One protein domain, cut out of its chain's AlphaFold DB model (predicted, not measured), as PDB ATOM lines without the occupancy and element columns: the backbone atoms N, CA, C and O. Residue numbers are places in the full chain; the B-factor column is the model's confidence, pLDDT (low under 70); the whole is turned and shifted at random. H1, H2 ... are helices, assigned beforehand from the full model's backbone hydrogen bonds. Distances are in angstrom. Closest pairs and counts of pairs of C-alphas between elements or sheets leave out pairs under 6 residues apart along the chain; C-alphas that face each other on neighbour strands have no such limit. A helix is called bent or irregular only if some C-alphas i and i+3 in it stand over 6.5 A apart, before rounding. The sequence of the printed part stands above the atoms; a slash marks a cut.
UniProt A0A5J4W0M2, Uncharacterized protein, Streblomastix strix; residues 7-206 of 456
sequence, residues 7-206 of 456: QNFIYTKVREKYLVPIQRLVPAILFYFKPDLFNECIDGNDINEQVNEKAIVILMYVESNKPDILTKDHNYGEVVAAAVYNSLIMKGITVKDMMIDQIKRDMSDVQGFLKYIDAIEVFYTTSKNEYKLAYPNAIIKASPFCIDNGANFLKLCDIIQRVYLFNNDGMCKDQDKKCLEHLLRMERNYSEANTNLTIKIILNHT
ATOM      1  N   GLN A   7      -6.338  14.194  16.382       70.56
ATOM      2  CA  GLN A   7      -6.281  14.173  14.911       70.56
ATOM      3  C   GLN A   7      -5.604  15.411  14.305       70.56
ATOM      4  O   GLN A   7      -4.795  15.269  13.392       70.56
ATOM      5  N   ASN A   8      -5.842  16.608  14.854       80.44
ATOM      6  CA  ASN A   8      -5.207  17.834  14.352       80.44
ATOM      7  C   ASN A   8      -3.684  17.818  14.534       80.44
ATOM      8  O   ASN A   8      -2.961  18.310  13.676       80.44
ATOM      9  N   PHE A   9      -3.186  17.230  15.626       87.50
ATOM     10  CA  PHE A   9      -1.746  17.123  15.855       87.50
ATOM     11  C   PHE A   9      -1.080  16.169  14.853       87.50
ATOM     12  O   PHE A   9      -0.048  16.507  14.273       87.50
ATOM     13  N   ILE A  10      -1.690  15.004  14.610       88.12
ATOM     14  CA  ILE A  10      -1.164  14.028  13.646       88.12
ATOM     15  C   ILE A  10      -1.205  14.600  12.229       88.12
ATOM     16  O   ILE A  10      -0.223  14.475  11.501       88.12
ATOM     17  N   TYR A  11      -2.294  15.278  11.856       90.69
ATOM     18  CA  TYR A  11      -2.403  15.947  10.561       90.69
ATOM     19  C   TYR A  11      -1.275  16.960  10.352       90.69
ATOM     20  O   TYR A  11      -0.574  16.881   9.347       90.69
ATOM     21  N   THR A  12      -1.037  17.862  11.312       90.81
ATOM     22  CA  THR A  12       0.047  18.852  11.216       90.81
ATOM     23  C   THR A  12       1.410  18.178  11.078       90.81
ATOM     24  O   THR A  12       2.157  18.518  10.165       90.81
ATOM     25  N   LYS A  13       1.702  17.163  11.902       92.44
ATOM     26  CA  LYS A  13       2.961  16.404  11.840       92.44
ATOM     27  C   LYS A  13       3.172  15.746  10.471       92.44
ATOM     28  O   LYS A  13       4.254  15.829   9.897       92.44
ATOM     29  N   VAL A  14       2.146  15.076   9.942       93.19
ATOM     30  CA  VAL A  14       2.200  14.421   8.625       93.19
ATOM     31  C   VAL A  14       2.345  15.457   7.517       93.19
ATOM     32  O   VAL A  14       3.153  15.274   6.608       93.19
ATOM     33  N   ARG A  15       1.621  16.573   7.604       94.06
ATOM     34  CA  ARG A  15       1.692  17.661   6.631       94.06
ATOM     35  C   ARG A  15       3.082  18.287   6.588       94.06
ATOM     36  O   ARG A  15       3.666  18.354   5.514       94.06
ATOM     37  N   GLU A  16       3.649  18.664   7.728       92.25
ATOM     38  CA  GLU A  16       5.021  19.184   7.816       92.25
ATOM     39  C   GLU A  16       6.038  18.190   7.253       92.25
ATOM     40  O   GLU A  16       6.956  18.574   6.529       92.25
ATOM     41  N   LYS A  17       5.839  16.899   7.537       91.88
ATOM     42  CA  LYS A  17       6.752  15.851   7.099       91.88
ATOM     43  C   LYS A  17       6.671  15.564   5.603       91.88
ATOM     44  O   LYS A  17       7.723  15.337   5.026       91.88
ATOM     45  N   TYR A  18       5.489  15.512   4.981       94.38
ATOM     46  CA  TYR A  18       5.311  14.946   3.629       94.38
ATOM     47  C   TYR A  18       4.798  15.922   2.564       94.38
ATOM     48  O   TYR A  18       4.882  15.608   1.377       94.38
ATOM     49  N   LEU A  19       4.285  17.100   2.937       94.44
ATOM     50  CA  LEU A  19       3.621  17.996   1.982       94.44
ATOM     51  C   LEU A  19       4.551  18.465   0.864       94.44
ATOM     52  O   LEU A  19       4.179  18.399  -0.300       94.44
ATOM     53  N   VAL A  20       5.762  18.903   1.205       94.06
ATOM     54  CA  VAL A  20       6.711  19.455   0.226       94.06
ATOM     55  C   VAL A  20       7.060  18.456  -0.889       94.06
ATOM     56  O   VAL A  20       6.939  18.821  -2.058       94.06
ATOM     57  N   PRO A  21       7.482  17.207  -0.608       95.00
ATOM     58  CA  PRO A  21       7.767  16.256  -1.681       95.00
ATOM     59  C   PRO A  21       6.520  15.821  -2.455       95.00
ATOM     60  O   PRO A  21       6.626  15.610  -3.661       95.00
ATOM     61  N   ILE A  22       5.343  15.756  -1.820       96.38
ATOM     62  CA  ILE A  22       4.067  15.514  -2.516       96.38
ATOM     63  C   ILE A  22       3.783  16.643  -3.521       96.38
ATOM     64  O   ILE A  22       3.578  16.374  -4.703       96.38
ATOM     65  N   GLN A  23       3.883  17.899  -3.077       94.19
ATOM     66  CA  GLN A  23       3.677  19.094  -3.901       94.19
ATOM     67  C   GLN A  23       4.679  19.233  -5.045       94.19
ATOM     68  O   GLN A  23       4.423  19.979  -5.981       94.19
ATOM     69  N   ARG A  24       5.826  18.555  -4.990       94.81
ATOM     70  CA  ARG A  24       6.769  18.496  -6.115       94.81
ATOM     71  C   ARG A  24       6.447  17.352  -7.059       94.81
ATOM     72  O   ARG A  24       6.508  17.517  -8.274       94.81
ATOM     73  N   LEU A  25       6.096  16.198  -6.496       95.81
ATOM     74  CA  LEU A  25       5.866  14.990  -7.266       95.81
ATOM     75  C   LEU A  25       4.595  15.076  -8.119       95.81
ATOM     76  O   LEU A  25       4.634  14.714  -9.294       95.81
ATOM     77  N   VAL A  26       3.485  15.569  -7.562       95.38
ATOM     78  CA  VAL A  26       2.201  15.650  -8.281       95.38
ATOM     79  C   VAL A  26       2.315  16.518  -9.544       95.38
ATOM     80  O   VAL A  26       2.020  16.006 -10.626       95.38
ATOM     81  N   PRO A  27       2.822  17.766  -9.479       92.19
ATOM     82  CA  PRO A  27       3.063  18.575 -10.671       92.19
ATOM     83  C   PRO A  27       3.996  17.916 -11.683       92.19
ATOM     84  O   PRO A  27       3.723  17.992 -12.873       92.19
ATOM     85  N   ALA A  28       5.065  17.244 -11.237       92.38
ATOM     86  CA  ALA A  28       5.984  16.558 -12.145       92.38
ATOM     87  C   ALA A  28       5.274  15.442 -12.929       92.38
ATOM     88  O   ALA A  28       5.405  15.360 -14.147       92.38
ATOM     89  N   ILE A  29       4.468  14.616 -12.255       94.38
ATOM     90  CA  ILE A  29       3.673  13.562 -12.902       94.38
ATOM     91  C   ILE A  29       2.717  14.168 -13.936       94.38
ATOM     92  O   ILE A  29       2.676  13.695 -15.073       94.38
ATOM     93  N   LEU A  30       1.966  15.205 -13.554       92.06
ATOM     94  CA  LEU A  30       0.999  15.849 -14.442       92.06
ATOM     95  C   LEU A  30       1.696  16.493 -15.641       92.06
ATOM     96  O   LEU A  30       1.315  16.225 -16.774       92.06
ATOM     97  N   PHE A  31       2.757  17.266 -15.408       90.31
ATOM     98  CA  PHE A  31       3.520  17.941 -16.457       90.31
ATOM     99  C   PHE A  31       4.033  16.960 -17.510       90.31
ATOM    100  O   PHE A  31       3.928  17.219 -18.705       90.31
ATOM    101  N   TYR A  32       4.569  15.819 -17.080       87.62
ATOM    102  CA  TYR A  32       5.227  14.893 -17.992       87.62
ATOM    103  C   TYR A  32       4.284  13.888 -18.661       87.62
ATOM    104  O   TYR A  32       4.541  13.489 -19.799       87.62
ATOM    105  N   PHE A  33       3.191  13.485 -18.007       89.06
ATOM    106  CA  PHE A  33       2.240  12.550 -18.611       89.06
ATOM    107  C   PHE A  33       1.036  13.219 -19.264       89.06
ATOM    108  O   PHE A  33       0.524  12.676 -20.235       89.06
ATOM    109  N   LYS A  34       0.582  14.380 -18.783       89.44
ATOM    110  CA  LYS A  34      -0.559  15.104 -19.355       89.44
ATOM    111  C   LYS A  34      -0.375  16.625 -19.221       89.44
ATOM    112  O   LYS A  34      -0.999  17.233 -18.349       89.44
ATOM    113  N   PRO A  35       0.457  17.242 -20.085       86.94
ATOM    114  CA  PRO A  35       0.761  18.673 -20.026       86.94
ATOM    115  C   PRO A  35      -0.481  19.571 -19.986       86.94
ATOM    116  O   PRO A  35      -0.490  20.558 -19.261       86.94
ATOM    117  N   ASP A  36      -1.550  19.202 -20.696       86.81
ATOM    118  CA  ASP A  36      -2.800  19.970 -20.707       86.81
ATOM    119  C   ASP A  36      -3.444  20.024 -19.318       86.81
ATOM    120  O   ASP A  36      -3.779  21.097 -18.826       86.81
ATOM    121  N   LEU A  37      -3.505  18.883 -18.624       85.69
ATOM    122  CA  LEU A  37      -4.029  18.804 -17.258       85.69
ATOM    123  C   LEU A  37      -3.148  19.575 -16.266       85.69
ATOM    124  O   LEU A  37      -3.637  20.121 -15.279       85.69
ATOM    125  N   PHE A  38      -1.839  19.624 -16.517       87.44
ATOM    126  CA  PHE A  38      -0.924  20.456 -15.743       87.44
ATOM    127  C   PHE A  38      -1.178  21.952 -15.966       87.44
ATOM    128  O   PHE A  38      -1.217  22.700 -14.992       87.44
ATOM    129  N   ASN A  39      -1.393  22.379 -17.212       85.56
ATOM    130  CA  ASN A  39      -1.722  23.769 -17.531       85.56
ATOM    131  C   ASN A  39      -3.057  24.175 -16.898       85.56
ATOM    132  O   ASN A  39      -3.120  25.205 -16.239       85.56
ATOM    133  N   GLU A  40      -4.073  23.308 -16.954       86.25
ATOM    134  CA  GLU A  40      -5.338  23.530 -16.242       86.25
ATOM    135  C   GLU A  40      -5.122  23.749 -14.736       86.25
ATOM    136  O   GLU A  40      -5.765  24.607 -14.133       86.25
ATOM    137  N   CYS A  41      -4.203  23.002 -14.111       83.56
ATOM    138  CA  CYS A  41      -3.869  23.194 -12.696       83.56
ATOM    139  C   CYS A  41      -3.208  24.554 -12.422       83.56
ATOM    140  O   CYS A  41      -3.414  25.120 -11.350       83.56
ATOM    141  N   ILE A  42      -2.408  25.077 -13.357       82.44
ATOM    142  CA  ILE A  42      -1.843  26.433 -13.262       82.44
ATOM    143  C   ILE A  42      -2.952  27.482 -13.412       82.44
ATOM    144  O   ILE A  42      -2.954  28.471 -12.679       82.44
ATOM    145  N   ASP A  43      -3.922  27.227 -14.287       80.12
ATOM    146  CA  ASP A  43      -5.047  28.120 -14.581       80.12
ATOM    147  C   ASP A  43      -6.144  28.111 -13.495       80.12
ATOM    148  O   ASP A  43      -7.192  28.742 -13.644       80.12
ATOM    149  N   GLY A  44      -5.901  27.432 -12.368       76.50
ATOM    150  CA  GLY A  44      -6.772  27.440 -11.193       76.50
ATOM    151  C   GLY A  44      -7.670  26.213 -11.044       76.50
ATOM    152  O   GLY A  44      -8.526  26.208 -10.159       76.50
ATOM    153  N   ASN A  45      -7.485  25.165 -11.854       82.31
ATOM    154  CA  ASN A  45      -8.085  23.862 -11.573       82.31
ATOM    155  C   ASN A  45      -7.483  23.296 -10.275       82.31
ATOM    156  O   ASN A  45      -6.267  23.166 -10.123       82.31
ATOM    157  N   ASP A  46      -8.340  22.934  -9.327       89.19
ATOM    158  CA  ASP A  46      -7.933  22.491  -7.998       89.19
ATOM    159  C   ASP A  46      -7.453  21.029  -7.975       89.19
ATOM    160  O   ASP A  46      -7.112  20.523  -6.910       89.19
ATOM    161  N   ILE A  47      -7.361  20.335  -9.119       90.31
ATOM    162  CA  ILE A  47      -6.912  18.931  -9.204       90.31
ATOM    163  C   ILE A  47      -5.586  18.688  -8.474       90.31
ATOM    164  O   ILE A  47      -5.480  17.723  -7.715       90.31
ATOM    165  N   ASN A  48      -4.582  19.550  -8.656       91.31
ATOM    166  CA  ASN A  48      -3.295  19.412  -7.967       91.31
ATOM    167  C   ASN A  48      -3.470  19.480  -6.438       91.31
ATOM    168  O   ASN A  48      -3.017  18.595  -5.712       91.31
ATOM    169  N   GLU A  49      -4.197  20.483  -5.941       93.12
ATOM    170  CA  GLU A  49      -4.485  20.642  -4.512       93.12
ATOM    171  C   GLU A  49      -5.325  19.480  -3.968       93.12
ATOM    172  O   GLU A  49      -5.019  18.920  -2.917       93.12
ATOM    173  N   GLN A  50      -6.314  19.031  -4.736       93.75
ATOM    174  CA  GLN A  50      -7.156  17.890  -4.422       93.75
ATOM    175  C   GLN A  50      -6.361  16.582  -4.298       93.75
ATOM    176  O   GLN A  50      -6.680  15.769  -3.426       93.75
ATOM    177  N   VAL A  51      -5.379  16.337  -5.173       95.75
ATOM    178  CA  VAL A  51      -4.500  15.156  -5.104       95.75
ATOM    179  C   VAL A  51      -3.543  15.284  -3.918       95.75
ATOM    180  O   VAL A  51      -3.411  14.328  -3.153       95.75
ATOM    181  N   ASN A  52      -2.936  16.457  -3.716       95.31
ATOM    182  CA  ASN A  52      -2.030  16.720  -2.593       95.31
ATOM    183  C   ASN A  52      -2.728  16.511  -1.243       95.31
ATOM    184  O   ASN A  52      -2.224  15.781  -0.389       95.31
ATOM    185  N   GLU A  53      -3.910  17.103  -1.062       95.62
ATOM    186  CA  GLU A  53      -4.679  16.987   0.175       95.62
ATOM    187  C   GLU A  53      -5.113  15.542   0.416       95.62
ATOM    188  O   GLU A  53      -4.991  15.022   1.523       95.62
ATOM    189  N   LYS A  54      -5.551  14.840  -0.636       95.62
ATOM    190  CA  LYS A  54      -5.918  13.426  -0.518       95.62
ATOM    191  C   LYS A  54      -4.720  12.570  -0.091       95.62
ATOM    192  O   LYS A  54      -4.893  11.716   0.777       95.62
ATOM    193  N   ALA A  55      -3.521  12.836  -0.612       97.44
ATOM    194  CA  ALA A  55      -2.306  12.115  -0.236       97.44
ATOM    195  C   ALA A  55      -1.931  12.357   1.233       97.44
ATOM    196  O   ALA A  55      -1.626  11.404   1.953       97.44
ATOM    197  N   ILE A  56      -2.025  13.604   1.704       97.31
ATOM    198  CA  ILE A  56      -1.808  13.948   3.117       97.31
ATOM    199  C   ILE A  56      -2.824  13.256   4.019       97.31
ATOM    200  O   ILE A  56      -2.438  12.655   5.021       97.31
ATOM    201  N   VAL A  57      -4.106  13.280   3.654       94.94
ATOM    202  CA  VAL A  57      -5.159  12.610   4.421       94.94
ATOM    203  C   VAL A  57      -4.898  11.105   4.499       94.94
ATOM    204  O   VAL A  57      -4.966  10.539   5.589       94.94
ATOM    205  N   ILE A  58      -4.543  10.448   3.389       95.44
ATOM    206  CA  ILE A  58      -4.178   9.023   3.385       95.44
ATOM    207  C   ILE A  58      -3.043   8.760   4.381       95.44
ATOM    208  O   ILE A  58      -3.182   7.903   5.255       95.44
ATOM    209  N   LEU A  59      -1.949   9.522   4.299       96.62
ATOM    210  CA  LEU A  59      -0.801   9.357   5.192       96.62
ATOM    211  C   LEU A  59      -1.145   9.650   6.655       96.62
ATOM    212  O   LEU A  59      -0.640   8.964   7.537       96.62
ATOM    213  N   MET A  60      -2.042  10.600   6.930       95.69
ATOM    214  CA  MET A  60      -2.545  10.879   8.278       95.69
ATOM    215  C   MET A  60      -3.261   9.659   8.864       95.69
ATOM    216  O   MET A  60      -3.014   9.291  10.016       95.69
ATOM    217  N   TYR A  61      -4.121   9.003   8.080       93.50
ATOM    218  CA  TYR A  61      -4.791   7.777   8.516       93.50
ATOM    219  C   TYR A  61      -3.800   6.630   8.727       93.50
ATOM    220  O   TYR A  61      -3.953   5.880   9.693       93.50
ATOM    221  N   VAL A  62      -2.776   6.501   7.882       94.12
ATOM    222  CA  VAL A  62      -1.743   5.471   8.068       94.12
ATOM    223  C   VAL A  62      -0.903   5.744   9.315       94.12
ATOM    224  O   VAL A  62      -0.770   4.846  10.139       94.12
ATOM    225  N   GLU A  63      -0.420   6.971   9.520       94.19
ATOM    226  CA  GLU A  63       0.356   7.364  10.709       94.19
ATOM    227  C   GLU A  63      -0.443   7.129  12.000       94.19
ATOM    228  O   GLU A  63       0.103   6.653  12.991       94.19
ATOM    229  N   SER A  64      -1.749   7.414  11.985       92.88
ATOM    230  CA  SER A  64      -2.607   7.254  13.166       92.88
ATOM    231  C   SER A  64      -2.858   5.791  13.536       92.88
ATOM    232  O   SER A  64      -2.992   5.479  14.716       92.88
ATOM    233  N   ASN A  65      -2.967   4.899  12.545       91.19
ATOM    234  CA  ASN A  65      -3.466   3.535  12.762       91.19
ATOM    235  C   ASN A  65      -2.390   2.454  12.624       91.19
ATOM    236  O   ASN A  65      -2.488   1.405  13.259       91.19
ATOM    237  N   LYS A  66      -1.388   2.672  11.769       91.56
ATOM    238  CA  LYS A  66      -0.296   1.734  11.473       91.56
ATOM    239  C   LYS A  66       0.986   2.495  11.075       91.56
ATOM    240  O   LYS A  66       1.432   2.373   9.930       91.56
ATOM    241  N   PRO A  67       1.594   3.260  12.000       91.81
ATOM    242  CA  PRO A  67       2.760   4.101  11.709       91.81
ATOM    243  C   PRO A  67       3.970   3.312  11.193       91.81
ATOM    244  O   PRO A  67       4.746   3.846  10.404       91.81
ATOM    245  N   ASP A  68       4.098   2.034  11.561       90.38
ATOM    246  CA  ASP A  68       5.188   1.164  11.106       90.38
ATOM    247  C   ASP A  68       5.247   1.029   9.578       90.38
ATOM    248  O   ASP A  68       6.327   0.868   9.028       90.38
ATOM    249  N   ILE A  69       4.119   1.152   8.864       89.25
ATOM    250  CA  ILE A  69       4.102   1.114   7.388       89.25
ATOM    251  C   ILE A  69       4.912   2.276   6.790       89.25
ATOM    252  O   ILE A  69       5.446   2.158   5.693       89.25
ATOM    253  N   LEU A  70       5.001   3.407   7.496       89.00
ATOM    254  CA  LEU A  70       5.655   4.622   7.008       89.00
ATOM    255  C   LEU A  70       7.152   4.678   7.334       89.00
ATOM    256  O   LEU A  70       7.834   5.608   6.901       89.00
ATOM    257  N   THR A  71       7.650   3.751   8.152       82.94
ATOM    258  CA  THR A  71       9.013   3.802   8.703       82.94
ATOM    259  C   THR A  71       9.770   2.489   8.570       82.94
ATOM    260  O   THR A  71      10.996   2.509   8.477       82.94
ATOM    261  N   LYS A  72       9.070   1.354   8.579       80.62
ATOM    262  CA  LYS A  72       9.664   0.025   8.566       80.62
ATOM    263  C   LYS A  72       9.701  -0.514   7.142       80.62
ATOM    264  O   LYS A  72       8.679  -0.543   6.467       80.62
ATOM    265  N   ASP A  73      10.883  -0.945   6.712       79.62
ATOM    266  CA  ASP A  73      11.146  -1.619   5.431       79.62
ATOM    267  C   ASP A  73      10.855  -0.795   4.157       79.62
ATOM    268  O   ASP A  73      11.150  -1.258   3.058       79.62
ATOM    269  N   HIS A  74      10.363   0.440   4.291       85.44
ATOM    270  CA  HIS A  74      10.064   1.342   3.183       85.44
ATOM    271  C   HIS A  74      10.887   2.616   3.277       85.44
ATOM    272  O   HIS A  74      10.997   3.239   4.337       85.44
ATOM    273  N   ASN A  75      11.456   3.035   2.148       88.50
ATOM    274  CA  ASN A  75      12.131   4.322   2.105       88.50
ATOM    275  C   ASN A  75      11.105   5.457   1.982       88.50
ATOM    276  O   ASN A  75      10.001   5.301   1.462       88.50
ATOM    277  N   TYR A  76      11.498   6.636   2.450       90.69
ATOM    278  CA  TYR A  76      10.617   7.795   2.514       90.69
ATOM    279  C   TYR A  76      10.034   8.202   1.142       90.69
ATOM    280  O   TYR A  76       8.870   8.593   1.057       90.69
ATOM    281  N   GLY A  77      10.811   8.073   0.058       93.44
ATOM    282  CA  GLY A  77      10.341   8.389  -1.293       93.44
ATOM    283  C   GLY A  77       9.300   7.404  -1.817       93.44
ATOM    284  O   GLY A  77       8.325   7.823  -2.439       93.44
ATOM    285  N   GLU A  78       9.458   6.120  -1.496       95.12
ATOM    286  CA  GLU A  78       8.493   5.065  -1.807       95.12
ATOM    287  C   GLU A  78       7.124   5.345  -1.170       95.12
ATOM    288  O   GLU A  78       6.096   5.298  -1.844       95.12
ATOM    289  N   VAL A  79       7.107   5.723   0.111       95.88
ATOM    290  CA  VAL A  79       5.878   6.061   0.846       95.88
ATOM    291  C   VAL A  79       5.154   7.252   0.209       95.88
ATOM    292  O   VAL A  79       3.938   7.201   0.000       95.88
ATOM    293  N   VAL A  80       5.895   8.308  -0.144       96.56
ATOM    294  CA  VAL A  80       5.344   9.480  -0.848       96.56
ATOM    295  C   VAL A  80       4.757   9.068  -2.199       96.56
ATOM    296  O   VAL A  80       3.620   9.424  -2.513       96.56
ATOM    297  N   ALA A  81       5.498   8.282  -2.982       97.62
ATOM    298  CA  ALA A  81       5.049   7.812  -4.285       97.62
ATOM    299  C   ALA A  81       3.790   6.935  -4.189       97.62
ATOM    300  O   ALA A  81       2.895   7.077  -5.021       97.62
ATOM    301  N   ALA A  82       3.678   6.067  -3.181       97.75
ATOM    302  CA  ALA A  82       2.498   5.227  -2.973       97.75
ATOM    303  C   ALA A  82       1.257   6.060  -2.603       97.75
ATOM    304  O   ALA A  82       0.171   5.849  -3.149       97.75
ATOM    305  N   ALA A  83       1.416   7.052  -1.720       98.00
ATOM    306  CA  ALA A  83       0.327   7.951  -1.336       98.00
ATOM    307  C   ALA A  83      -0.178   8.792  -2.518       98.00
ATOM    308  O   ALA A  83      -1.391   8.935  -2.701       98.00
ATOM    309  N   VAL A  84       0.734   9.306  -3.349       98.25
ATOM    310  CA  VAL A  84       0.383  10.048  -4.568       98.25
ATOM    311  C   VAL A  84      -0.318   9.143  -5.581       98.25
ATOM    312  O   VAL A  84      -1.347   9.538  -6.126       98.25
ATOM    313  N   TYR A  85       0.161   7.912  -5.775       97.94
ATOM    314  CA  TYR A  85      -0.457   6.959  -6.700       97.94
ATOM    315  C   TYR A  85      -1.916   6.659  -6.338       97.94
ATOM    316  O   TYR A  85      -2.813   6.806  -7.170       97.94
ATOM    317  N   ASN A  86      -2.171   6.311  -5.070       97.38
ATOM    318  CA  ASN A  86      -3.528   6.073  -4.579       97.38
ATOM    319  C   ASN A  86      -4.402   7.326  -4.736       97.38
ATOM    320  O   ASN A  86      -5.539   7.238  -5.192       97.38
ATOM    321  N   SER A  87      -3.857   8.504  -4.427       96.88
ATOM    322  CA  SER A  87      -4.589   9.770  -4.534       96.88
ATOM    323  C   SER A  87      -5.012  10.090  -5.964       96.88
ATOM    324  O   SER A  87      -6.153  10.497  -6.172       96.88
ATOM    325  N   LEU A  88      -4.141   9.851  -6.948       96.19
ATOM    326  CA  LEU A  88      -4.467  10.004  -8.367       96.19
ATOM    327  C   LEU A  88      -5.631   9.088  -8.765       96.19
ATOM    328  O   LEU A  88      -6.638   9.570  -9.287       96.19
ATOM    329  N   ILE A  89      -5.563   7.794  -8.426       95.44
ATOM    330  CA  ILE A  89      -6.636   6.840  -8.754       95.44
ATOM    331  C   ILE A  89      -7.957   7.233  -8.081       95.44
ATOM    332  O   ILE A  89      -9.013   7.180  -8.710       95.44
ATOM    333  N   MET A  90      -7.923   7.667  -6.820       94.38
ATOM    334  CA  MET A  90      -9.116   8.113  -6.085       94.38
ATOM    335  C   MET A  90      -9.736   9.386  -6.678       94.38
ATOM    336  O   MET A  90     -10.914   9.665  -6.444       94.38
ATOM    337  N   LYS A  91      -8.965  10.151  -7.458       93.19
ATOM    338  CA  LYS A  91      -9.435  11.289  -8.257       93.19
ATOM    339  C   LYS A  91      -9.814  10.908  -9.689       93.19
ATOM    340  O   LYS A  91     -10.188  11.778 -10.464       93.19
ATOM    341  N   GLY A  92      -9.778   9.620 -10.028       92.50
ATOM    342  CA  GLY A  92     -10.090   9.127 -11.368       92.50
ATOM    343  C   GLY A  92      -9.001   9.435 -12.395       92.50
ATOM    344  O   GLY A  92      -9.275   9.396 -13.588       92.50
ATOM    345  N   ILE A  93      -7.783   9.744 -11.945       92.81
ATOM    346  CA  ILE A  93      -6.641  10.053 -12.800       92.81
ATOM    347  C   ILE A  93      -5.729   8.830 -12.802       92.81
ATOM    348  O   ILE A  93      -5.148   8.475 -11.778       92.81
ATOM    349  N   THR A  94      -5.591   8.169 -13.949       92.19
ATOM    350  CA  THR A  94      -4.651   7.053 -14.100       92.19
ATOM    351  C   THR A  94      -3.530   7.425 -15.061       92.19
ATOM    352  O   THR A  94      -3.736   8.173 -16.015       92.19
ATOM    353  N   VAL A  95      -2.324   6.886 -14.845       89.81
ATOM    354  CA  VAL A  95      -1.193   7.102 -15.773       89.81
ATOM    355  C   VAL A  95      -1.516   6.589 -17.168       89.81
ATOM    356  O   VAL A  95      -1.171   7.233 -18.152       89.81
ATOM    357  N   LYS A  96      -2.246   5.476 -17.258       87.94
ATOM    358  CA  LYS A  96      -2.758   4.959 -18.526       87.94
ATOM    359  C   LYS A  96      -3.555   6.029 -19.284       87.94
ATOM    360  O   LYS A  96      -3.289   6.245 -20.462       87.94
ATOM    361  N   ASP A  97      -4.503   6.686 -18.618       89.50
ATOM    362  CA  ASP A  97      -5.369   7.691 -19.248       89.50
ATOM    363  C   ASP A  97      -4.617   8.996 -19.539       89.50
ATOM    364  O   ASP A  97      -4.961   9.718 -20.470       89.50
ATOM    365  N   MET A  98      -3.568   9.300 -18.767       89.81
ATOM    366  CA  MET A  98      -2.682  10.426 -19.057       89.81
ATOM    367  C   MET A  98      -1.826  10.173 -20.303       89.81
ATOM    368  O   MET A  98      -1.673  11.055 -21.137       89.81
ATOM    369  N   MET A  99      -1.324   8.952 -20.475       83.62
ATOM    370  CA  MET A  99      -0.411   8.608 -21.566       83.62
ATOM    371  C   MET A  99      -1.099   8.192 -22.873       83.62
ATOM    372  O   MET A  99      -0.403   7.949 -23.865       83.62
ATOM    373  N   ILE A 100      -2.432   8.084 -22.900       81.00
ATOM    374  CA  ILE A 100      -3.169   7.585 -24.071       81.00
ATOM    375  C   ILE A 100      -2.895   8.438 -25.321       81.00
ATOM    376  O   ILE A 100      -2.627   7.893 -26.396       81.00
ATOM    377  N   ASP A 101      -2.828   9.758 -25.140       74.25
ATOM    378  CA  ASP A 101      -2.589  10.732 -26.207       74.25
ATOM    379  C   ASP A 101      -1.131  10.703 -26.695       74.25
ATOM    380  O   ASP A 101      -0.851  10.928 -27.874       74.25
ATOM    381  N   GLN A 102      -0.192  10.351 -25.810       73.06
ATOM    382  CA  GLN A 102       1.240  10.307 -26.118       73.06
ATOM    383  C   GLN A 102       1.644   9.033 -26.872       73.06
ATOM    384  O   GLN A 102       2.451   9.083 -27.798       73.06
ATOM    385  N   ILE A 103       1.105   7.874 -26.476       71.06
ATOM    386  CA  ILE A 103       1.568   6.565 -26.969       71.06
ATOM    387  C   ILE A 103       0.717   6.045 -28.144       71.06
ATOM    388  O   ILE A 103       1.153   5.135 -28.855       71.06
ATOM    389  N   LYS A 104      -0.468   6.629 -28.404       72.12
ATOM    390  CA  LYS A 104      -1.407   6.229 -29.481       72.12
ATOM    391  C   LYS A 104      -1.682   4.717 -29.529       72.12
ATOM    392  O   LYS A 104      -1.936   4.144 -30.589       72.12
ATOM    393  N   ARG A 105      -1.573   4.036 -28.386       74.12
ATOM    394  CA  ARG A 105      -1.827   2.601 -28.235       74.12
ATOM    395  C   ARG A 105      -2.490   2.351 -26.896       74.12
ATOM    396  O   ARG A 105      -2.118   2.958 -25.894       74.12
ATOM    397  N   ASP A 106      -3.397   1.383 -26.886       75.94
ATOM    398  CA  ASP A 106      -4.019   0.922 -25.655       75.94
ATOM    399  C   ASP A 106      -2.983   0.334 -24.700       75.94
ATOM    400  O   ASP A 106      -2.236  -0.595 -25.029       75.94
ATOM    401  N   MET A 107      -2.995   0.868 -23.484       80.38
ATOM    402  CA  MET A 107      -2.164   0.431 -22.379       80.38
ATOM    403  C   MET A 107      -3.033  -0.272 -21.327       80.38
ATOM    404  O   MET A 107      -4.131   0.173 -20.991       80.38
ATOM    405  N   SER A 108      -2.565  -1.409 -20.819       82.69
ATOM    406  CA  SER A 108      -3.187  -2.081 -19.669       82.69
ATOM    407  C   SER A 108      -2.913  -1.324 -18.365       82.69
ATOM    408  O   SER A 108      -1.917  -0.614 -18.257       82.69
ATOM    409  N   ASP A 109      -3.742  -1.529 -17.337       82.12
ATOM    410  CA  ASP A 109      -3.522  -0.910 -16.017       82.12
ATOM    411  C   ASP A 109      -2.135  -1.237 -15.447       82.12
ATOM    412  O   ASP A 109      -1.462  -0.369 -14.908       82.12
ATOM    413  N   VAL A 110      -1.673  -2.481 -15.631       80.81
ATOM    414  CA  VAL A 110      -0.350  -2.917 -15.159       80.81
ATOM    415  C   VAL A 110       0.765  -2.172 -15.891       80.81
ATOM    416  O   VAL A 110       1.742  -1.778 -15.267       80.81
ATOM    417  N   GLN A 111       0.629  -1.933 -17.198       81.88
ATOM    418  CA  GLN A 111       1.605  -1.124 -17.934       81.88
ATOM    419  C   GLN A 111       1.587   0.337 -17.472       81.88
ATOM    420  O   GLN A 111       2.654   0.914 -17.299       81.88
ATOM    421  N   GLY A 112       0.406   0.910 -17.216       87.25
ATOM    422  CA  GLY A 112       0.286   2.266 -16.669       87.25
ATOM    423  C   GLY A 112       0.942   2.386 -15.295       87.25
ATOM    424  O   GLY A 112       1.682   3.330 -15.038       87.25
ATOM    425  N   PHE A 113       0.745   1.383 -14.442       88.06
ATOM    426  CA  PHE A 113       1.408   1.284 -13.145       88.06
ATOM    427  C   PHE A 113       2.931   1.163 -13.268       88.06
ATOM    428  O   PHE A 113       3.657   1.873 -12.584       88.06
ATOM    429  N   LEU A 114       3.444   0.321 -14.169       84.38
ATOM    430  CA  LEU A 114       4.890   0.230 -14.391       84.38
ATOM    431  C   LEU A 114       5.465   1.556 -14.901       84.38
ATOM    432  O   LEU A 114       6.498   1.989 -14.401       84.38
ATOM    433  N   LYS A 115       4.758   2.251 -15.802       87.25
ATOM    434  CA  LYS A 115       5.162   3.582 -16.279       87.25
ATOM    435  C   LYS A 115       5.151   4.633 -15.176       87.25
ATOM    436  O   LYS A 115       6.035   5.486 -15.153       87.25
ATOM    437  N   TYR A 116       4.216   4.541 -14.231       94.50
ATOM    438  CA  TYR A 116       4.259   5.351 -13.017       94.50
ATOM    439  C   TYR A 116       5.567   5.119 -12.256       94.50
ATOM    440  O   TYR A 116       6.306   6.069 -12.019       94.50
ATOM    441  N   ILE A 117       5.894   3.861 -11.936       92.31
ATOM    442  CA  ILE A 117       7.128   3.523 -11.216       92.31
ATOM    443  C   ILE A 117       8.354   4.005 -12.010       92.31
ATOM    444  O   ILE A 117       9.287   4.540 -11.414       92.31
ATOM    445  N   ASP A 118       8.380   3.811 -13.337       88.44
ATOM    446  CA  ASP A 118       9.445   4.286 -14.247       88.44
ATOM    447  C   ASP A 118       9.685   5.790 -14.047       88.44
ATOM    448  O   ASP A 118      10.809   6.210 -13.770       88.44
ATOM    449  N   ALA A 119       8.621   6.595 -14.069       93.00
ATOM    450  CA  ALA A 119       8.724   8.034 -13.851       93.00
ATOM    451  C   ALA A 119       9.202   8.407 -12.442       93.00
ATOM    452  O   ALA A 119      10.043   9.296 -12.314       93.00
ATOM    453  N   ILE A 120       8.722   7.726 -11.394       96.31
ATOM    454  CA  ILE A 120       9.177   7.981 -10.017       96.31
ATOM    455  C   ILE A 120      10.691   7.815  -9.905       96.31
ATOM    456  O   ILE A 120      11.365   8.672  -9.330       96.31
ATOM    457  N   GLU A 121      11.239   6.747 -10.481       94.25
ATOM    458  CA  GLU A 121      12.674   6.482 -10.413       94.25
ATOM    459  C   GLU A 121      13.481   7.491 -11.238       94.25
ATOM    460  O   GLU A 121      14.522   7.969 -10.784       94.25
ATOM    461  N   VAL A 122      12.972   7.907 -12.403       92.00
ATOM    462  CA  VAL A 122      13.574   8.991 -13.196       92.00
ATOM    463  C   VAL A 122      13.616  10.297 -12.398       92.00
ATOM    464  O   VAL A 122      14.667  10.941 -12.324       92.00
ATOM    465  N   PHE A 123      12.516  10.692 -11.753       95.06
ATOM    466  CA  PHE A 123      12.477  11.914 -10.944       95.06
ATOM    467  C   PHE A 123      13.392  11.816  -9.727       95.06
ATOM    468  O   PHE A 123      14.112  12.768  -9.418       95.06
ATOM    469  N   TYR A 124      13.404  10.667  -9.056       94.31
ATOM    470  CA  TYR A 124      14.253  10.411  -7.902       94.31
ATOM    471  C   TYR A 124      15.739  10.512  -8.250       94.31
ATOM    472  O   TYR A 124      16.473  11.298  -7.645       94.31
ATOM    473  N   THR A 125      16.181   9.759  -9.257       92.38
ATOM    474  CA  THR A 125      17.581   9.727  -9.694       92.38
ATOM    475  C   THR A 125      18.034  11.081 -10.231       92.38
ATOM    476  O   THR A 125      19.129  11.535  -9.893       92.38
ATOM    477  N   THR A 126      17.181  11.780 -10.987       92.50
ATOM    478  CA  THR A 126      17.469  13.136 -11.476       92.50
ATOM    479  C   THR A 126      17.643  14.112 -10.318       92.50
ATOM    480  O   THR A 126      18.670  14.783 -10.244       92.50
ATOM    481  N   SER A 127      16.710  14.124  -9.363       92.81
ATOM    482  CA  SER A 127      16.780  15.008  -8.190       92.81
ATOM    483  C   SER A 127      18.022  14.725  -7.340       92.81
ATOM    484  O   SER A 127      18.714  15.642  -6.900       92.81
ATOM    485  N   LYS A 128      18.358  13.440  -7.151       91.12
ATOM    486  CA  LYS A 128      19.563  13.002  -6.429       91.12
ATOM    487  C   LYS A 128      20.832  13.511  -7.108       91.12
ATOM    488  O   LYS A 128      21.744  13.990  -6.438       91.12
ATOM    489  N   ASN A 129      20.894  13.410  -8.434       90.69
ATOM    490  CA  ASN A 129      22.036  13.867  -9.218       90.69
ATOM    491  C   ASN A 129      22.161  15.393  -9.202       90.69
ATOM    492  O   ASN A 129      23.259  15.904  -8.998       90.69
ATOM    493  N   GLU A 130      21.058  16.125  -9.361       91.50
ATOM    494  CA  GLU A 130      21.047  17.589  -9.263       91.50
ATOM    495  C   GLU A 130      21.517  18.065  -7.885       91.50
ATOM    496  O   GLU A 130      22.356  18.961  -7.798       91.50
ATOM    497  N   TYR A 131      21.067  17.413  -6.812       90.69
ATOM    498  CA  TYR A 131      21.515  17.738  -5.462       90.69
ATOM    499  C   TYR A 131      23.011  17.469  -5.261       90.69
ATOM    500  O   TYR A 131      23.717  18.330  -4.745       90.69
ATOM    501  N   LYS A 132      23.529  16.321  -5.721       89.56
ATOM    502  CA  LYS A 132      24.975  16.032  -5.667       89.56
ATOM    503  C   LYS A 132      25.804  17.047  -6.450       89.56
ATOM    504  O   LYS A 132      26.905  17.378  -6.031       89.56
ATOM    505  N   LEU A 133      25.294  17.539  -7.580       89.38
ATOM    506  CA  LEU A 133      25.974  18.571  -8.364       89.38
ATOM    507  C   LEU A 133      25.985  19.922  -7.643       89.38
ATOM    508  O   LEU A 133      27.002  20.608  -7.666       89.38
ATOM    509  N   ALA A 134      24.877  20.295  -6.999       89.31
ATOM    510  CA  ALA A 134      24.786  21.527  -6.218       89.31
ATOM    511  C   ALA A 134      25.618  21.468  -4.924       89.31
ATOM    512  O   ALA A 134      26.146  22.487  -4.482       89.31
ATOM    513  N   TYR A 135      25.769  20.274  -4.343       89.75
ATOM    514  CA  TYR A 135      26.485  20.040  -3.091       89.75
ATOM    515  C   TYR A 135      27.452  18.848  -3.222       89.75
ATOM    516  O   TYR A 135      27.170  17.768  -2.697       89.75
ATOM    517  N   PRO A 136      28.618  19.019  -3.875       87.44
ATOM    518  CA  PRO A 136      29.542  17.915  -4.174       87.44
ATOM    519  C   PRO A 136      30.053  17.152  -2.947       87.44
ATOM    520  O   PRO A 136      30.366  15.969  -3.038       87.44
ATOM    521  N   ASN A 137      30.106  17.822  -1.792       88.56
ATOM    522  CA  ASN A 137      30.577  17.248  -0.532       88.56
ATOM    523  C   ASN A 137      29.447  16.628   0.311       88.56
ATOM    524  O   ASN A 137      29.706  16.127   1.405       88.56
ATOM    525  N   ALA A 138      28.192  16.684  -0.148       84.31
ATOM    526  CA  ALA A 138      27.068  16.139   0.601       84.31
ATOM    527  C   ALA A 138      27.037  14.607   0.518       84.31
ATOM    528  O   ALA A 138      26.969  14.016  -0.563       84.31
ATOM    529  N   ILE A 139      27.013  13.955   1.680       82.31
ATOM    530  CA  ILE A 139      26.828  12.507   1.786       82.31
ATOM    531  C   ILE A 139      25.330  12.225   1.878       82.31
ATOM    532  O   ILE A 139      24.706  12.432   2.914       82.31
ATOM    533  N   ILE A 140      24.747  11.733   0.787       81.19
ATOM    534  CA  ILE A 140      23.336  11.335   0.763       81.19
ATOM    535  C   ILE A 140      23.228   9.880   1.232       81.19
ATOM    536  O   ILE A 140      23.566   8.969   0.475       81.19
ATOM    537  N   LYS A 141      22.694   9.649   2.438       80.56
ATOM    538  CA  LYS A 141      22.413   8.307   2.995       80.56
ATOM    539  C   LYS A 141      21.140   7.652   2.429       80.56
ATOM    540  O   LYS A 141      20.502   6.840   3.085       80.56
ATOM    541  N   ALA A 142      20.751   8.003   1.207       80.81
ATOM    542  CA  ALA A 142      19.536   7.491   0.590       80.81
ATOM    543  C   ALA A 142      19.822   6.273  -0.290       80.81
ATOM    544  O   ALA A 142      20.855   6.218  -0.975       80.81
ATOM    545  N   SER A 143      18.853   5.353  -0.315       83.75
ATOM    546  CA  SER A 143      18.829   4.174  -1.183       83.75
ATOM    547  C   SER A 143      19.259   4.508  -2.623       83.75
ATOM    548  O   SER A 143      19.019   5.620  -3.114       83.75
ATOM    549  N   PRO A 144      19.939   3.592  -3.334       84.94
ATOM    550  CA  PRO A 144      20.189   3.762  -4.761       84.94
ATOM    551  C   PRO A 144      18.895   3.905  -5.573       84.94
ATOM    552  O   PRO A 144      18.941   4.595  -6.585       84.94
ATOM    553  N   PHE A 145      17.786   3.332  -5.094       86.31
ATOM    554  CA  PHE A 145      16.482   3.331  -5.761       86.31
ATOM    555  C   PHE A 145      15.393   3.946  -4.883       86.31
ATOM    556  O   PHE A 145      15.406   3.764  -3.662       86.31
ATOM    557  N   CYS A 146      14.430   4.626  -5.503       91.81
ATOM    558  CA  CYS A 146      13.192   5.020  -4.835       91.81
ATOM    559  C   CYS A 146      12.253   3.829  -4.684       91.81
ATOM    560  O   CYS A 146      11.651   3.657  -3.630       91.81
ATOM    561  N   ILE A 147      12.111   3.028  -5.740       89.62
ATOM    562  CA  ILE A 147      11.278   1.827  -5.746       89.62
ATOM    563  C   ILE A 147      12.150   0.680  -6.241       89.62
ATOM    564  O   ILE A 147      12.533   0.637  -7.407       89.62
ATOM    565  N   ASP A 148      12.499  -0.227  -5.336       78.38
ATOM    566  CA  ASP A 148      13.400  -1.348  -5.607       78.38
ATOM    567  C   ASP A 148      12.674  -2.570  -6.191       78.38
ATOM    568  O   ASP A 148      13.277  -3.374  -6.897       78.38
ATOM    569  N   ASN A 149      11.384  -2.724  -5.887       81.69
ATOM    570  CA  ASN A 149      10.575  -3.850  -6.317       81.69
ATOM    571  C   ASN A 149       9.125  -3.420  -6.565       81.69
ATOM    572  O   ASN A 149       8.354  -3.175  -5.634       81.69
ATOM    573  N   GLY A 150       8.705  -3.418  -7.834       81.44
ATOM    574  CA  GLY A 150       7.354  -2.995  -8.213       81.44
ATOM    575  C   GLY A 150       6.214  -3.817  -7.591       81.44
ATOM    576  O   GLY A 150       5.122  -3.290  -7.382       81.44
ATOM    577  N   ALA A 151       6.444  -5.088  -7.240       76.81
ATOM    578  CA  ALA A 151       5.433  -5.913  -6.577       76.81
ATOM    579  C   ALA A 151       5.285  -5.559  -5.089       76.81
ATOM    580  O   ALA A 151       4.165  -5.531  -4.576       76.81
ATOM    581  N   ASN A 152       6.393  -5.268  -4.401       80.12
ATOM    582  CA  ASN A 152       6.351  -4.765  -3.027       80.12
ATOM    583  C   ASN A 152       5.726  -3.369  -2.977       80.12
ATOM    584  O   ASN A 152       4.884  -3.118  -2.120       80.12
ATOM    585  N   PHE A 153       6.025  -2.522  -3.962       87.25
ATOM    586  CA  PHE A 153       5.391  -1.217  -4.100       87.25
ATOM    587  C   PHE A 153       3.872  -1.316  -4.310       87.25
ATOM    588  O   PHE A 153       3.101  -0.592  -3.678       87.25
ATOM    589  N   LEU A 154       3.406  -2.256  -5.143       86.19
ATOM    590  CA  LEU A 154       1.971  -2.499  -5.325       86.19
ATOM    591  C   LEU A 154       1.298  -2.957  -4.023       86.19
ATOM    592  O   LEU A 154       0.205  -2.491  -3.695       86.19
ATOM    593  N   LYS A 155       1.962  -3.830  -3.254       84.31
ATOM    594  CA  LYS A 155       1.492  -4.246  -1.924       84.31
ATOM    595  C   LYS A 155       1.439  -3.074  -0.951       84.31
ATOM    596  O   LYS A 155       0.468  -2.967  -0.209       84.31
ATOM    597  N   LEU A 156       2.436  -2.190  -0.962       89.19
ATOM    598  CA  LEU A 156       2.424  -0.975  -0.149       89.19
ATOM    599  C   LEU A 156       1.210  -0.101  -0.495       89.19
ATOM    600  O   LEU A 156       0.492   0.325   0.410       89.19
ATOM    601  N   CYS A 157       0.925   0.096  -1.787       94.44
ATOM    602  CA  CYS A 157      -0.257   0.832  -2.242       94.44
ATOM    603  C   CYS A 157      -1.564   0.202  -1.720       94.44
ATOM    604  O   CYS A 157      -2.408   0.921  -1.180       94.44
ATOM    605  N   ASP A 158      -1.719  -1.126  -1.823       89.31
ATOM    606  CA  ASP A 158      -2.881  -1.866  -1.294       89.31
ATOM    607  C   ASP A 158      -3.011  -1.720   0.229       89.31
ATOM    608  O   ASP A 158      -4.078  -1.370   0.738       89.31
ATOM    609  N   ILE A 159      -1.919  -1.928   0.966       87.50
ATOM    610  CA  ILE A 159      -1.891  -1.836   2.428       87.50
ATOM    611  C   ILE A 159      -2.298  -0.429   2.887       87.50
ATOM    612  O   ILE A 159      -3.177  -0.300   3.745       87.50
ATOM    613  N   ILE A 160      -1.705   0.617   2.302       93.88
ATOM    614  CA  ILE A 160      -2.041   2.017   2.596       93.88
ATOM    615  C   ILE A 160      -3.525   2.278   2.318       93.88
ATOM    616  O   ILE A 160      -4.225   2.836   3.166       93.88
ATOM    617  N   GLN A 161      -4.031   1.822   1.167       93.44
ATOM    618  CA  GLN A 161      -5.422   2.040   0.781       93.44
ATOM    619  C   GLN A 161      -6.400   1.340   1.726       93.44
ATOM    620  O   GLN A 161      -7.418   1.915   2.108       93.44
ATOM    621  N   ARG A 162      -6.096   0.112   2.150       89.25
ATOM    622  CA  ARG A 162      -6.905  -0.611   3.138       89.25
ATOM    623  C   ARG A 162      -6.942   0.124   4.467       89.25
ATOM    624  O   ARG A 162      -8.021   0.294   5.023       89.25
ATOM    625  N   VAL A 163      -5.791   0.569   4.973       88.88
ATOM    626  CA  VAL A 163      -5.729   1.319   6.238       88.88
ATOM    627  C   VAL A 163      -6.559   2.594   6.148       88.88
ATOM    628  O   VAL A 163      -7.319   2.877   7.070       88.88
ATOM    629  N   TYR A 164      -6.478   3.317   5.033       92.00
ATOM    630  CA  TYR A 164      -7.328   4.478   4.796       92.00
ATOM    631  C   TYR A 164      -8.825   4.118   4.817       92.00
ATOM    632  O   TYR A 164      -9.596   4.720   5.560       92.00
ATOM    633  N   LEU A 165      -9.238   3.106   4.051       88.75
ATOM    634  CA  LEU A 165     -10.644   2.714   3.916       88.75
ATOM    635  C   LEU A 165     -11.266   2.186   5.212       88.75
ATOM    636  O   LEU A 165     -12.429   2.471   5.476       88.75
ATOM    637  N   PHE A 166     -10.520   1.413   6.004       86.69
ATOM    638  CA  PHE A 166     -11.035   0.823   7.243       86.69
ATOM    639  C   PHE A 166     -11.215   1.834   8.372       86.69
ATOM    640  O   PHE A 166     -12.009   1.576   9.267       86.69
ATOM    641  N   ASN A 167     -10.474   2.943   8.344       84.56
ATOM    642  CA  ASN A 167     -10.479   3.928   9.427       84.56
ATOM    643  C   ASN A 167     -11.175   5.240   9.041       84.56
ATOM    644  O   ASN A 167     -11.346   6.119   9.883       84.56
ATOM    645  N   ASN A 168     -11.571   5.397   7.777       82.88
ATOM    646  CA  ASN A 168     -12.374   6.527   7.341       82.88
ATOM    647  C   ASN A 168     -13.871   6.198   7.483       82.88
ATOM    648  O   ASN A 168     -14.522   5.763   6.531       82.88
ATOM    649  N   ASP A 169     -14.410   6.427   8.685       67.44
ATOM    650  CA  ASP A 169     -15.815   6.167   9.052       67.44
ATOM    651  C   ASP A 169     -16.834   7.059   8.307       67.44
ATOM    652  O   ASP A 169     -18.040   6.807   8.333       67.44
ATOM    653  N   GLY A 170     -16.376   8.115   7.624       58.84
ATOM    654  CA  GLY A 170     -17.231   9.086   6.946       58.84
ATOM    655  C   GLY A 170     -17.331   8.837   5.445       58.84
ATOM    656  O   GLY A 170     -16.389   9.125   4.715       58.84
ATOM    657  N   MET A 171     -18.495   8.370   4.974       55.66
ATOM    658  CA  MET A 171     -18.896   8.391   3.555       55.66
ATOM    659  C   MET A 171     -17.772   7.954   2.607       55.66
ATOM    660  O   MET A 171     -17.300   8.736   1.781       55.66
ATOM    661  N   CYS A 172     -17.326   6.704   2.744       59.03
ATOM    662  CA  CYS A 172     -16.394   6.088   1.810       59.03
ATOM    663  C   CYS A 172     -16.949   6.232   0.382       59.03
ATOM    664  O   CYS A 172     -17.887   5.526  -0.002       59.03
ATOM    665  N   LYS A 173     -16.417   7.205  -0.370       70.19
ATOM    666  CA  LYS A 173     -16.889   7.537  -1.715       70.19
ATOM    667  C   LYS A 173     -16.653   6.321  -2.601       70.19
ATOM    668  O   LYS A 173     -15.624   5.660  -2.473       70.19
ATOM    669  N   ASP A 174     -17.556   6.053  -3.541       82.69
ATOM    670  CA  ASP A 174     -17.417   4.923  -4.473       82.69
ATOM    671  C   ASP A 174     -16.051   4.906  -5.182       82.69
ATOM    672  O   ASP A 174     -15.528   3.843  -5.499       82.69
ATOM    673  N   GLN A 175     -15.434   6.077  -5.371       83.62
ATOM    674  CA  GLN A 175     -14.089   6.209  -5.939       83.62
ATOM    675  C   GLN A 175     -12.976   5.626  -5.059       83.62
ATOM    676  O   GLN A 175     -12.043   5.012  -5.572       83.62
ATOM    677  N   ASP A 176     -13.083   5.734  -3.737       87.75
ATOM    678  CA  ASP A 176     -12.073   5.205  -2.820       87.75
ATOM    679  C   ASP A 176     -12.087   3.662  -2.838       87.75
ATOM    680  O   ASP A 176     -11.039   3.011  -2.800       87.75
ATOM    681  N   LYS A 177     -13.278   3.059  -2.985       87.56
ATOM    682  CA  LYS A 177     -13.440   1.609  -3.190       87.56
ATOM    683  C   LYS A 177     -12.953   1.173  -4.568       87.56
ATOM    684  O   LYS A 177     -12.239   0.177  -4.662       87.56
ATOM    685  N   LYS A 178     -13.269   1.940  -5.618       88.94
ATOM    686  CA  LYS A 178     -12.757   1.699  -6.977       88.94
ATOM    687  C   LYS A 178     -11.232   1.708  -7.024       88.94
ATOM    688  O   LYS A 178     -10.661   0.904  -7.752       88.94
ATOM    689  N   CYS A 179     -10.571   2.549  -6.224       91.75
ATOM    690  CA  CYS A 179      -9.116   2.524  -6.093       91.75
ATOM    691  C   CYS A 179      -8.616   1.167  -5.583       91.75
ATOM    692  O   CYS A 179      -7.746   0.564  -6.205       91.75
ATOM    693  N   LEU A 180      -9.200   0.641  -4.502       89.12
ATOM    694  CA  LEU A 180      -8.829  -0.680  -3.987       89.12
ATOM    695  C   LEU A 180      -9.119  -1.791  -5.010       89.12
ATOM    696  O   LEU A 180      -8.278  -2.654  -5.241       89.12
ATOM    697  N   GLU A 181     -10.282  -1.762  -5.661       84.56
ATOM    698  CA  GLU A 181     -10.621  -2.727  -6.714       84.56
ATOM    699  C   GLU A 181      -9.633  -2.679  -7.887       84.56
ATOM    700  O   GLU A 181      -9.255  -3.724  -8.421       84.56
ATOM    701  N   HIS A 182      -9.185  -1.482  -8.268       88.38
ATOM    702  CA  HIS A 182      -8.173  -1.279  -9.298       88.38
ATOM    703  C   HIS A 182      -6.822  -1.882  -8.888       88.38
ATOM    704  O   HIS A 182      -6.241  -2.644  -9.663       88.38
ATOM    705  N   LEU A 183      -6.358  -1.627  -7.657       81.56
ATOM    706  CA  LEU A 183      -5.129  -2.221  -7.110       81.56
ATOM    707  C   LEU A 183      -5.195  -3.755  -7.102       81.56
ATOM    708  O   LEU A 183      -4.293  -4.415  -7.614       81.56
ATOM    709  N   LEU A 184      -6.302  -4.330  -6.622       76.31
ATOM    710  CA  LEU A 184      -6.495  -5.784  -6.578       76.31
ATOM    711  C   LEU A 184      -6.574  -6.409  -7.972       76.31
ATOM    712  O   LEU A 184      -6.079  -7.516  -8.197       76.31
ATOM    713  N   ARG A 185      -7.180  -5.707  -8.935       79.50
ATOM    714  CA  ARG A 185      -7.187  -6.133 -10.337       79.50
ATOM    715  C   ARG A 185      -5.771  -6.161 -10.905       79.50
ATOM    716  O   ARG A 185      -5.422  -7.131 -11.574       79.50
ATOM    717  N   MET A 186      -4.958  -5.142 -10.633       79.94
ATOM    718  CA  MET A 186      -3.560  -5.114 -11.068       79.94
ATOM    719  C   MET A 186      -2.735  -6.219 -10.420       79.94
ATOM    720  O   MET A 186      -2.012  -6.906 -11.133       79.94
ATOM    721  N   GLU A 187      -2.875  -6.442  -9.111       72.38
ATOM    722  CA  GLU A 187      -2.165  -7.512  -8.401       72.38
ATOM    723  C   GLU A 187      -2.500  -8.876  -9.005       72.38
ATOM    724  O   GLU A 187      -1.612  -9.677  -9.309       72.38
ATOM    725  N   ARG A 188      -3.787  -9.117  -9.268       68.06
ATOM    726  CA  ARG A 188      -4.244 -10.342  -9.914       68.06
ATOM    727  C   ARG A 188      -3.675 -10.497 -11.323       68.06
ATOM    728  O   ARG A 188      -3.192 -11.577 -11.650       68.06
ATOM    729  N   ASN A 189      -3.706  -9.441 -12.134       72.50
ATOM    730  CA  ASN A 189      -3.149  -9.462 -13.488       72.50
ATOM    731  C   ASN A 189      -1.633  -9.702 -13.467       72.50
ATOM    732  O   ASN A 189      -1.120 -10.470 -14.278       72.50
ATOM    733  N   TYR A 190      -0.921  -9.084 -12.523       66.44
ATOM    734  CA  TYR A 190       0.516  -9.262 -12.329       66.44
ATOM    735  C   TYR A 190       0.843 -10.702 -11.918       66.44
ATOM    736  O   TYR A 190       1.718 -11.339 -12.506       66.44
ATOM    737  N   SER A 191       0.093 -11.256 -10.963       59.12
ATOM    738  CA  SER A 191       0.244 -12.650 -10.544       59.12
ATOM    739  C   SER A 191      -0.074 -13.636 -11.673       59.12
ATOM    740  O   SER A 191       0.681 -14.584 -11.903       59.12
ATOM    741  N   GLU A 192      -1.146 -13.399 -12.435       60.47
ATOM    742  CA  GLU A 192      -1.523 -14.235 -13.578       60.47
ATOM    743  C   GLU A 192      -0.445 -14.207 -14.666       60.47
ATOM    744  O   GLU A 192      -0.064 -15.255 -15.185       60.47
ATOM    745  N   ALA A 193       0.109 -13.033 -14.970       60.91
ATOM    746  CA  ALA A 193       1.181 -12.888 -15.946       60.91
ATOM    747  C   ALA A 193       2.467 -13.612 -15.503       60.91
ATOM    748  O   ALA A 193       3.083 -14.315 -16.310       60.91
ATOM    749  N   ASN A 194       2.828 -13.530 -14.219       56.91
ATOM    750  CA  ASN A 194       3.962 -14.272 -13.655       56.91
ATOM    751  C   ASN A 194       3.722 -15.786 -13.643       56.91
ATOM    752  O   ASN A 194       4.623 -16.566 -13.952       56.91
ATOM    753  N   THR A 195       2.495 -16.214 -13.339       54.19
ATOM    754  CA  THR A 195       2.087 -17.623 -13.409       54.19
ATOM    755  C   THR A 195       2.191 -18.137 -14.844       54.19
ATOM    756  O   THR A 195       2.806 -19.174 -15.084       54.19
ATOM    757  N   ASN A 196       1.673 -17.387 -15.819       57.16
ATOM    758  CA  ASN A 196       1.751 -17.732 -17.238       57.16
ATOM    759  C   ASN A 196       3.197 -17.789 -17.744       57.16
ATOM    760  O   ASN A 196       3.539 -18.695 -18.503       57.16
ATOM    761  N   LEU A 197       4.062 -16.869 -17.304       56.62
ATOM    762  CA  LEU A 197       5.489 -16.911 -17.620       56.62
ATOM    763  C   LEU A 197       6.156 -18.155 -17.025       56.62
ATOM    764  O   LEU A 197       6.882 -18.855 -17.728       56.62
ATOM    765  N   THR A 198       5.881 -18.457 -15.757       53.44
ATOM    766  CA  THR A 198       6.435 -19.631 -15.070       53.44
ATOM    767  C   THR A 198       6.014 -20.918 -15.778       53.44
ATOM    768  O   THR A 198       6.851 -21.768 -16.074       53.44
ATOM    769  N   ILE A 199       4.733 -21.032 -16.144       56.69
ATOM    770  CA  ILE A 199       4.222 -22.145 -16.953       56.69
ATOM    771  C   ILE A 199       4.961 -22.210 -18.292       56.69
ATOM    772  O   ILE A 199       5.416 -23.280 -18.676       56.69
ATOM    773  N   LYS A 200       5.134 -21.084 -18.995       57.41
ATOM    774  CA  LYS A 200       5.863 -21.045 -20.271       57.41
ATOM    775  C   LYS A 200       7.301 -21.549 -20.131       57.41
ATOM    776  O   LYS A 200       7.751 -22.315 -20.975       57.41
ATOM    777  N   ILE A 201       8.007 -21.146 -19.078       54.84
ATOM    778  CA  ILE A 201       9.374 -21.598 -18.792       54.84
ATOM    779  C   ILE A 201       9.393 -23.116 -18.586       54.84
ATOM    780  O   ILE A 201      10.150 -23.815 -19.255       54.84
ATOM    781  N   ILE A 202       8.494 -23.642 -17.750       54.84
ATOM    782  CA  ILE A 202       8.354 -25.087 -17.515       54.84
ATOM    783  C   ILE A 202       8.074 -25.836 -18.828       54.84
ATOM    784  O   ILE A 202       8.704 -26.854 -19.122       54.84
ATOM    785  N   LEU A 203       7.159 -25.327 -19.655       53.81
ATOM    786  CA  LEU A 203       6.808 -25.934 -20.940       53.81
ATOM    787  C   LEU A 203       7.966 -25.891 -21.951       53.81
ATOM    788  O   LEU A 203       8.183 -26.866 -22.667       53.81
ATOM    789  N   ASN A 204       8.743 -24.806 -21.980       53.50
ATOM    790  CA  ASN A 204       9.941 -24.699 -22.814       53.50
ATOM    791  C   ASN A 204      11.020 -25.707 -22.396       53.50
ATOM    792  O   ASN A 204      11.637 -26.334 -23.256       53.50
ATOM    793  N   HIS A 205      11.240 -25.894 -21.092       54.34
ATOM    794  CA  HIS A 205      12.261 -26.822 -20.595       54.34
ATOM    795  C   HIS A 205      11.896 -28.298 -20.786       54.34
ATOM    796  O   HIS A 205      12.787 -29.141 -20.882       54.34
ATOM    797  N   THR A 206      10.606 -28.620 -20.885       46.81
ATOM    798  CA  THR A 206      10.124 -30.009 -20.949       46.81
ATOM    799  C   THR A 206      10.002 -30.588 -22.351       46.81
ATOM    800  O   THR A 206       9.489 -31.692 -22.507       46.81
TER     801      THR A 206
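What this domain is: This is residues 7 to 206 of the 456 residues of an uncharacterized protein of Streblomastix strix (UniProt A0A5J4W0M2). A body of crossed helices is built round H5 in its middle, with H1b, H3, H8 and residues 175 to 179 of H9 packed on it. Residues 192 to 206, mostly the later part of the long H9, stick out as an arm, and residues 133 to 139, at the far end of H7, stick out as well. The printed part has 200 residues with nine named helices, H1 to H9 in order, and no named strand: all helix. It is compact, with a radius of gyration of the C-alphas of 17.8 A and spans of 60 by 49 by 38 A.

How they stand to each other: H1, residues 7 to 33, was assigned as one helix by its hydrogen bonds but is bent, C-alphas 17 and 20 being 7.8 A apart; its arms H1a, residues 7 to 17, and H1b, residues 20 to 33, stand at a steep tilt of 65 degrees. H2, residues 35 to 42, forms a hairpin with H1b, which touches it with residues 27 to 31 alone, closest at C-alphas 31 and 38, 5.2 A. H3, residues 47 to 65, touches H1a with residues 56 to 64 alone, closest at C-alphas 11 and 60, 5.6 A. H4, residues 67 to 70, and H3 only just touch, only at the corner, with 3 pairs of C-alphas within 8 A, the closest being 63 and 70, 7.0 A. H5, residues 76 to 90, touches H3 with residues 83 to 88 alone, at a steep tilt of 61 degrees, closest at C-alphas 55 and 83, 5.0 A. H6, residues 95 to 103, is irregular, C-alphas 98 and 101 being 7.2 A apart. Residues 109 to 116 of H7, residues 109 to 134, touch H6, about perpendicular at 86 degrees, closest at C-alphas 96 and 112, 4.5 A. H8, residues 150 to 167, touches H5 with residues 153 to 161 alone, closest at C-alphas 82 and 157, 5.2 A. H9, residues 174 to 205, forms a hairpin with H8 through its residues 176 to 187, at a shallow tilt of 28 degrees, closest at C-alphas 158 and 183, 6.2 A. Each O i to N i+4 pair is within hydrogen-bond range in H1a, H2, H3, H5, H7, H8 and H9, against 9 of 10 in H1b and 3 of 5 in H6; H4 is too short for such a pair.

Where its parts are: H1a begins at C-alpha 7, (-6.281, 14.173, 14.911). H3 is 27.0 A long, H8 26.0 A and H7 37.4 A. H9, 46.4 A, ends at C-alpha 205, (12.261, -26.822, -20.595).

The domain as a whole: The C-alphas of Asn 8 and Thr 206, 61.4 A apart, are the two farthest apart. The printed part has no cut, and H7 to H8 is a long link of 15 residues. pLDDT is under 70 at residues 169 to 172, 188 and 190 to 206.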